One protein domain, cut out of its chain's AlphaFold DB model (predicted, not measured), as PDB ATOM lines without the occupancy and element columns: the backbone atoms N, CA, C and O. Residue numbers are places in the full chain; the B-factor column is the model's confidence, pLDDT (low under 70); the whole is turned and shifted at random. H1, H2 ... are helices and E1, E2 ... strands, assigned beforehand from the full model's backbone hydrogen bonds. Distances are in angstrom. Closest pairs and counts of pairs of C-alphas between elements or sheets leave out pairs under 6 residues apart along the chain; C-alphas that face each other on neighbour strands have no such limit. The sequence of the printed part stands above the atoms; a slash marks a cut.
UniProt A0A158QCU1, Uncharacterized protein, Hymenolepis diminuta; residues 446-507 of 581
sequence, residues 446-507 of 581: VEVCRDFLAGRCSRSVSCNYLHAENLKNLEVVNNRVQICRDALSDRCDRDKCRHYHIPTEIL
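Overview. This is residues 446 to 507 of the 581 residues of an uncharacterized protein of Hymenolepis diminuta (UniProt A0A158QCU1). Little regular structure is present: this is a body mostly of loops, with short helices H1 and H2 toward opposite ends of its longest axis and short strand E1 between them. The printed part has 62 residues, with 11 in named elements, in the order H1, E1, H2; the class is mixed, helices and strands. It is compact, with a radius of gyration of the C-alphas of 11.7 A and spans of 34 by 23 by 18 A.

Arrangement. Residues 446 to 447 pair antiparallel with residues 480 to 481 of E1, residues 480 to 482, which pairs with no named strand. H1, residues 450 to 453, and H2, residues 485 to 488, are apart from each other and from E1. Both helices are too short for an O i to N i+4 pair; the one O i to N i+3 pair is within hydrogen-bond range in H1 but not in H2.

Along the chain. H1 begins at C-alpha 450 (-29.533, 27.262, 52.371) and spans 5.2 A. E1 spans 6.7 A. H2 spans 5.1 A, ending at C-alpha 488 (-23.719, 42.365, 35.007).

Size, cuts and confidence. The C-alphas farthest apart, of Arg 456 and Arg 491, are 34.4 A apart. The printed part has no cut. The link from H1 to E1 is long, 26 residues; that from E1 to H2 is tight, 2 residues. Residues 461, 469 to 475 and 503 to 507 have pLDDT under 70.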
ATOM      1  N   VAL A 446     -28.850  32.806  40.435       78.94
ATOM      2  CA  VAL A 446     -27.831  32.095  41.226       78.94
ATOM      3  C   VAL A 446     -28.455  31.545  42.510       78.94
ATOM      4  O   VAL A 446     -29.388  32.134  43.066       78.94
ATOM      5  N   GLU A 447     -27.959  30.391  42.959       80.81
ATOM      6  CA  GLU A 447     -28.446  29.693  44.153       80.81
ATOM      7  C   GLU A 447     -27.868  30.275  45.446       80.81
ATOM      8  O   GLU A 447     -26.660  30.493  45.574       80.81
ATOM      9  N   VAL A 448     -28.740  30.492  46.430       83.94
ATOM     10  CA  VAL A 448     -28.388  30.999  47.762       83.94
ATOM     11  C   VAL A 448     -28.038  29.843  48.689       83.94
ATOM     12  O   VAL A 448     -28.712  28.811  48.701       83.94
ATOM     13  N   CYS A 449     -27.019  30.032  49.528       84.50
ATOM     14  CA  CYS A 449     -26.651  29.054  50.541       84.50
ATOM     15  C   CYS A 449     -27.811  28.840  51.529       84.50
ATOM     16  O   CYS A 449     -28.157  29.726  52.316       84.50
ATOM     17  N   ARG A 450     -28.399  27.638  51.508       83.38
ATOM     18  CA  ARG A 450     -29.533  27.262  52.371       83.38
ATOM     19  C   ARG A 450     -29.155  27.321  53.851       83.38
ATOM     20  O   ARG A 450     -29.924  27.818  54.667       83.38
ATOM     21  N   ASP A 451     -27.938  26.896  54.178       84.88
ATOM     22  CA  ASP A 451     -27.410  26.949  55.539       84.88
ATOM     23  C   ASP A 451     -27.082  28.377  55.989       84.88
ATOM     24  O   ASP A 451     -27.177  28.669  57.176       84.88
ATOM     25  N   PHE A 452     -26.753  29.295  55.073       84.06
ATOM     26  CA  PHE A 452     -26.570  30.712  55.404       84.06
ATOM     27  C   PHE A 452     -27.907  31.397  55.700       84.06
ATOM     28  O   PHE A 452     -28.036  32.065  56.722       84.06
ATOM     29  N   LEU A 453     -28.928  31.147  54.870       80.06
ATOM     30  CA  LEU A 453     -30.309  31.571  55.137       80.06
ATOM     31  C   LEU A 453     -30.834  31.026  56.477       80.06
ATOM     32  O   LEU A 453     -31.625  31.687  57.142       80.06
ATOM     33  N   ALA A 454     -30.366  29.844  56.891       80.31
ATOM     34  CA  ALA A 454     -30.672  29.231  58.181       80.31
ATOM     35  C   ALA A 454     -29.701  29.616  59.322       80.31
ATOM     36  O   ALA A 454     -29.740  28.976  60.371       80.31
ATOM     37  N   GLY A 455     -28.804  30.593  59.133       81.75
ATOM     38  CA  GLY A 455     -27.867  31.076  60.162       81.75
ATOM     39  C   GLY A 455     -26.775  30.086  60.598       81.75
ATOM     40  O   GLY A 455     -26.136  30.298  61.624       81.75
ATOM     41  N   ARG A 456     -26.562  28.995  59.850       83.88
ATOM     42  CA  ARG A 456     -25.665  27.873  60.191       83.88
ATOM     43  C   ARG A 456     -24.422  27.752  59.300       83.88
ATOM     44  O   ARG A 456     -23.520  26.989  59.634       83.88
ATOM     45  N   CYS A 457     -24.330  28.490  58.189       83.69
ATOM     46  CA  CYS A 457     -23.146  28.458  57.323       83.69
ATOM     47  C   CYS A 457     -22.088  29.498  57.720       83.69
ATOM     48  O   CYS A 457     -22.245  30.688  57.452       83.69
ATOM     49  N   SER A 458     -20.954  29.031  58.244       82.81
ATOM     50  CA  SER A 458     -19.759  29.845  58.510       82.81
ATOM     51  C   SER A 458     -18.826  30.028  57.300       82.81
ATOM     52  O   SER A 458     -17.848  30.762  57.397       82.81
ATOM     53  N   ARG A 459     -19.090  29.371  56.158       80.19
ATOM     54  CA  ARG A 459     -18.112  29.242  55.054       80.19
ATOM     55  C   ARG A 459     -17.873  30.524  54.245       80.19
ATOM     56  O   ARG A 459     -16.813  30.651  53.646       80.19
ATOM     57  N   SER A 460     -18.804  31.483  54.243       70.12
ATOM     58  CA  SER A 460     -18.642  32.790  53.573       70.12
ATOM     59  C   SER A 460     -18.053  32.651  52.145       70.12
ATOM     60  O   SER A 460     -18.620  31.930  51.326       70.12
ATOM     61  N   VAL A 461     -16.898  33.263  51.856       69.00
ATOM     62  CA  VAL A 461     -16.185  33.276  50.553       69.00
ATOM     63  C   VAL A 461     -15.625  31.896  50.109       69.00
ATOM     64  O   VAL A 461     -15.095  31.752  48.998       69.00
ATOM     65  N   SER A 462     -15.724  30.857  50.947       73.88
ATOM     66  CA  SER A 462     -15.436  29.452  50.591       73.88
ATOM     67  C   SER A 462     -16.684  28.563  50.494       73.88
ATOM     68  O   SER A 462     -16.568  27.349  50.336       73.88
ATOM     69  N   CYS A 463     -17.889  29.139  50.554       79.00
ATOM     70  CA  CYS A 463     -19.118  28.438  50.196       79.00
ATOM     71  C   CYS A 463     -19.282  28.392  48.667       79.00
ATOM     72  O   CYS A 463     -18.980  29.370  47.991       79.00
ATOM     73  N   ASN A 464     -19.815  27.300  48.110       77.00
ATOM     74  CA  ASN A 464     -20.121  27.220  46.670       77.00
ATOM     75  C   ASN A 464     -21.383  28.030  46.305       77.00
ATOM     76  O   ASN A 464     -21.555  28.475  45.172       77.00
ATOM     77  N   TYR A 465     -22.266  28.247  47.281       79.81
ATOM     78  CA  TYR A 465     -23.543  28.942  47.122       79.81
ATOM     79  C   TYR A 465     -23.456  30.394  47.602       79.81
ATOM     80  O   TYR A 465     -22.668  30.712  48.493       79.81
ATOM     81  N   LEU A 466     -24.299  31.275  47.062       79.62
ATOM     82  CA  LEU A 466     -24.265  32.707  47.359       79.62
ATOM     83  C   LEU A 466     -24.643  33.013  48.821       79.62
ATOM     84  O   LEU A 466     -25.690  32.585  49.310       79.62
ATOM     85  N   HIS A 467     -23.824  33.821  49.495       81.25
ATOM     86  CA  HIS A 467     -24.112  34.403  50.809       81.25
ATOM     87  C   HIS A 467     -24.661  35.831  50.637       81.25
ATOM     88  O   HIS A 467     -23.916  36.805  50.579       81.25
ATOM     89  N   ALA A 468     -25.983  35.967  50.512       72.25
ATOM     90  CA  ALA A 468     -26.632  37.265  50.335       72.25
ATOM     91  C   ALA A 468     -26.920  37.937  51.695       72.25
ATOM     92  O   ALA A 468     -27.969  37.724  52.290       72.25
ATOM     93  N   GLU A 469     -26.007  38.771  52.194       66.50
ATOM     94  CA  GLU A 469     -26.191  39.486  53.476       66.50
ATOM     95  C   GLU A 469     -27.280  40.580  53.425       66.50
ATOM     96  O   GLU A 469     -27.917  40.892  54.429       66.50
ATOM     97  N   ASN A 470     -27.549  41.143  52.242       56.75
ATOM     98  CA  ASN A 470     -28.427  42.306  52.053       56.75
ATOM     99  C   ASN A 470     -29.829  41.951  51.511       56.75
ATOM    100  O   ASN A 470     -30.381  42.645  50.660       56.75
ATOM    101  N   LEU A 471     -30.441  40.879  52.025       60.72
ATOM    102  CA  LEU A 471     -31.721  40.317  51.544       60.72
ATOM    103  C   LEU A 471     -32.977  41.196  51.728       60.72
ATOM    104  O   LEU A 471     -34.049  40.815  51.270       60.72
ATOM    105  N   LYS A 472     -32.880  42.376  52.356       53.66
ATOM    106  CA  LYS A 472     -34.039  43.188  52.800       53.66
ATOM    107  C   LYS A 472     -35.018  43.641  51.699       53.66
ATOM    108  O   LYS A 472     -36.092  44.116  52.044       53.66
ATOM    109  N   ASN A 473     -34.670  43.508  50.416       57.00
ATOM    110  CA  ASN A 473     -35.528  43.868  49.275       57.00
ATOM    111  C   ASN A 473     -35.575  42.781  48.173       57.00
ATOM    112  O   ASN A 473     -35.922  43.093  47.035       57.00
ATOM    113  N   LEU A 474     -35.162  41.538  48.462       66.50
ATOM    114  CA  LEU A 474     -34.921  40.501  47.448       66.50
ATOM    115  C   LEU A 474     -35.816  39.272  47.661       66.50
ATOM    116  O   LEU A 474     -35.679  38.543  48.642       66.50
ATOM    117  N   GLU A 475     -36.705  39.024  46.701       62.78
ATOM    118  CA  GLU A 475     -37.585  37.853  46.663       62.78
ATOM    119  C   GLU A 475     -36.771  36.601  46.278       62.78
ATOM    120  O   GLU A 475     -36.421  36.407  45.113       62.78
ATOM    121  N   VAL A 476     -36.447  35.748  47.257       72.38
ATOM    122  CA  VAL A 476     -35.788  34.452  47.011       72.38
ATOM    123  C   VAL A 476     -36.849  33.411  46.661       72.38
ATOM    124  O   VAL A 476     -37.591  32.952  47.528       72.38
ATOM    125  N   VAL A 477     -36.904  33.009  45.392       72.00
ATOM    126  CA  VAL A 477     -37.855  32.010  44.883       72.00
ATOM    127  C   VAL A 477     -37.096  30.716  44.606       72.00
ATOM    128  O   VAL A 477     -36.078  30.731  43.920       72.00
ATOM    129  N   ASN A 478     -37.564  29.589  45.149       72.12
ATOM    130  CA  ASN A 478     -36.946  28.263  44.979       72.12
ATOM    131  C   ASN A 478     -35.429  28.246  45.281       72.12
ATOM    132  O   ASN A 478     -34.635  27.695  44.523       72.12
ATOM    133  N   ASN A 479     -35.021  28.902  46.379       71.25
ATOM    134  CA  ASN A 479     -33.623  29.088  46.804       71.25
ATOM    135  C   ASN A 479     -32.709  29.817  45.794       71.25
ATOM    136  O   ASN A 479     -31.490  29.813  45.962       71.25
ATOM    137  N   ARG A 480     -33.277  30.490  44.788       77.25
ATOM    138  CA  ARG A 480     -32.562  31.293  43.790       77.25
ATOM    139  C   ARG A 480     -32.922  32.771  43.907       77.25
ATOM    140  O   ARG A 480     -34.043  33.122  44.271       77.25
ATOM    141  N   VAL A 481     -31.970  33.638  43.567       81.19
ATOM    142  CA  VAL A 481     -32.202  35.083  43.379       81.19
ATOM    143  C   VAL A 481     -32.009  35.426  41.911       81.19
ATOM    144  O   VAL A 481     -31.069  34.934  41.285       81.19
ATOM    145  N   GLN A 482     -32.863  36.293  41.369       82.00
ATOM    146  CA  GLN A 482     -32.638  36.877  40.047       82.00
ATOM    147  C   GLN A 482     -31.508  37.905  40.102       82.00
ATOM    148  O   GLN A 482     -31.473  38.759  40.993       82.00
ATOM    149  N   ILE A 483     -30.603  37.840  39.128       83.44
ATOM    150  CA  ILE A 483     -29.467  38.754  39.005       83.44
ATOM    151  C   ILE A 483     -29.867  39.948  38.136       83.44
ATOM    152  O   ILE A 483     -30.584  39.823  37.142       83.44
ATOM    153  N   CYS A 484     -29.388  41.138  38.488       84.19
ATOM    154  CA  CYS A 484     -29.588  42.322  37.671       84.19
ATOM    155  C   CYS A 484     -28.734  42.237  36.395       84.19
ATOM    156  O   CYS A 484     -27.534  42.509  36.431       84.19
ATOM    157  N   ARG A 485     -29.354  41.908  35.251       82.06
ATOM    158  CA  ARG A 485     -28.685  41.904  33.931       82.06
ATOM    159  C   ARG A 485     -28.015  43.249  33.612       82.06
ATOM    160  O   ARG A 485     -26.931  43.275  33.033       82.06
ATOM    161  N   ASP A 486     -28.629  44.354  34.041       82.88
ATOM    162  CA  ASP A 486     -28.059  45.697  33.909       82.88
ATOM    163  C   ASP A 486     -26.796  45.866  34.781       82.88
ATOM    164  O   ASP A 486     -25.859  46.533  34.358       82.88
ATOM    165  N   ALA A 487     -26.709  45.237  35.962       82.31
ATOM    166  CA  ALA A 487     -25.506  45.282  36.808       82.31
ATOM    167  C   ALA A 487     -24.370  44.408  36.255       82.31
ATOM    168  O   ALA A 487     -23.236  44.868  36.192       82.31
ATOM    169  N   LEU A 488     -24.679  43.202  35.754       76.12
ATOM    170  CA  LEU A 488     -23.719  42.365  35.007       76.12
ATOM    171  C   LEU A 488     -23.165  43.071  33.753       76.12
ATOM    172  O   LEU A 488     -22.110  42.706  33.245       76.12
ATOM    173  N   SER A 489     -23.884  44.075  33.247       75.00
ATOM    174  CA  SER A 489     -23.499  44.879  32.083       75.00
ATOM    175  C   SER A 489     -22.795  46.199  32.435       75.00
ATOM    176  O   SER A 489     -22.550  46.985  31.519       75.00
ATOM    177  N   ASP A 490     -22.529  46.460  33.723       72.38
ATOM    178  CA  ASP A 490     -22.038  47.736  34.281       72.38
ATOM    179  C   ASP A 490     -22.913  48.955  33.901       72.38
ATOM    180  O   ASP A 490     -22.455  49.993  33.424       72.38
ATOM    181  N   ARG A 491     -24.238  48.784  34.030       78.62
ATOM    182  CA  ARG A 491     -25.286  49.760  33.659       78.62
ATOM    183  C   ARG A 491     -26.343  49.989  34.743       78.62
ATOM    184  O   ARG A 491     -27.286  50.740  34.505       78.62
ATOM    185  N   CYS A 492     -26.231  49.345  35.910       82.06
ATOM    186  CA  CYS A 492     -27.173  49.533  37.015       82.06
ATOM    187  C   CYS A 492     -26.520  50.205  38.223       82.06
ATOM    188  O   CYS A 492     -25.872  49.571  39.050       82.06
ATOM    189  N   ASP A 493     -26.801  51.490  38.353       81.56
ATOM    190  CA  ASP A 493     -26.368  52.418  39.394       81.56
ATOM    191  C   ASP A 493     -27.453  52.611  40.484       81.56
ATOM    192  O   ASP A 493     -27.652  53.708  41.001       81.56
ATOM    193  N   ARG A 494     -28.243  51.568  40.788       82.38
ATOM    194  CA  ARG A 494     -29.356  51.636  41.758       82.38
ATOM    195  C   ARG A 494     -29.011  50.974  43.089       82.38
ATOM    196  O   ARG A 494     -29.070  49.752  43.190       82.38
ATOM    197  N   ASP A 495     -28.837  51.788  44.129       72.56
ATOM    198  CA  ASP A 495     -28.648  51.345  45.525       72.56
ATOM    199  C   ASP A 495     -29.792  50.451  46.040       72.56
ATOM    200  O   ASP A 495     -29.608  49.606  46.912       72.56
ATOM    201  N   LYS A 496     -30.998  50.641  45.490       74.81
ATOM    202  CA  LYS A 496     -32.212  49.859  45.775       74.81
ATOM    203  C   LYS A 496     -32.719  49.171  44.505       74.81
ATOM    204  O   LYS A 496     -33.810  49.458  44.013       74.81
ATOM    205  N   CYS A 497     -31.897  48.307  43.917       78.62
ATOM    206  CA  CYS A 497     -32.324  47.468  42.798       78.62
ATOM    207  C   CYS A 497     -33.251  46.326  43.264       78.62
ATOM    208  O   CYS A 497     -33.081  45.799  44.360       78.62
ATOM    209  N   ARG A 498     -34.206  45.913  42.414       79.94
ATOM    210  CA  ARG A 498     -35.072  44.739  42.663       79.94
ATOM    211  C   ARG A 498     -34.330  43.408  42.489       79.94
ATOM    212  O   ARG A 498     -34.708  42.413  43.091       79.94
ATOM    213  N   HIS A 499     -33.308  43.381  41.639       82.19
ATOM    214  CA  HIS A 499     -32.548  42.175  41.311       82.19
ATOM    215  C   HIS A 499     -31.151  42.268  41.929       82.19
ATOM    216  O   HIS A 499     -30.611  43.365  42.086       82.19
ATOM    217  N   TYR A 500     -30.550  41.130  42.265       82.62
ATOM    218  CA  TYR A 500     -29.280  41.092  42.983       82.62
ATOM    219  C   TYR A 500     -28.131  41.653  42.135       82.62
ATOM    220  O   TYR A 500     -27.983  41.308  40.961       82.62
ATOM    221  N   HIS A 501     -27.309  42.519  42.726       82.00
ATOM    222  CA  HIS A 501     -26.045  42.961  42.139       82.00
ATOM    223  C   HIS A 501     -24.942  42.069  42.714       82.00
ATOM    224  O   HIS A 501     -24.634  42.176  43.899       82.00
ATOM    225  N   ILE A 502     -24.369  41.182  41.894       74.69
ATOM    226  CA  ILE A 502     -23.200  40.390  42.300       74.69
ATOM    227  C   ILE A 502     -21.992  41.341  42.359       74.69
ATOM    228  O   ILE A 502     -21.696  41.971  41.342       74.69
ATOM    229  N   PRO A 503     -21.282  41.462  43.498       69.75
ATOM    230  CA  PRO A 503     -20.020  42.192  43.553       69.75
ATOM    231  C   PRO A 503     -19.013  41.577  42.576       69.75
ATOM    232  O   PRO A 503     -18.863  40.357  42.527       69.75
ATOM    233  N   THR A 504     -18.296  42.401  41.814       59.12
ATOM    234  CA  THR A 504     -17.358  41.940  40.769       59.12
ATOM    235  C   THR A 504     -16.259  41.014  41.303       59.12
ATOM    236  O   THR A 504     -15.800  40.128  40.589       59.12
ATOM    237  N   GLU A 505     -15.901  41.153  42.579       57.25
ATOM    238  CA  GLU A 505     -14.955  40.306  43.320       57.25
ATOM    239  C   GLU A 505     -15.448  38.854  43.519       57.25
ATOM    240  O   GLU A 505     -14.648  37.933  43.664       57.25
ATOM    241  N   ILE A 506     -16.768  38.634  43.503       56.81
ATOM    242  CA  ILE A 506     -17.432  37.342  43.768       56.81
ATOM    243  C   ILE A 506     -17.715  36.571  42.456       56.81
ATOM    244  O   ILE A 506     -17.996  35.370  42.466       56.81
ATOM    245  N   LEU A 507     -17.568  37.233  41.305       57.06
ATOM    246  CA  LEU A 507     -17.967  36.746  39.977       57.06
ATOM    247  C   LEU A 507     -17.238  35.463  39.509       57.06
ATOM    248  O   LEU A 507     -17.704  34.799  38.590       57.06
TER     249      LEU A 507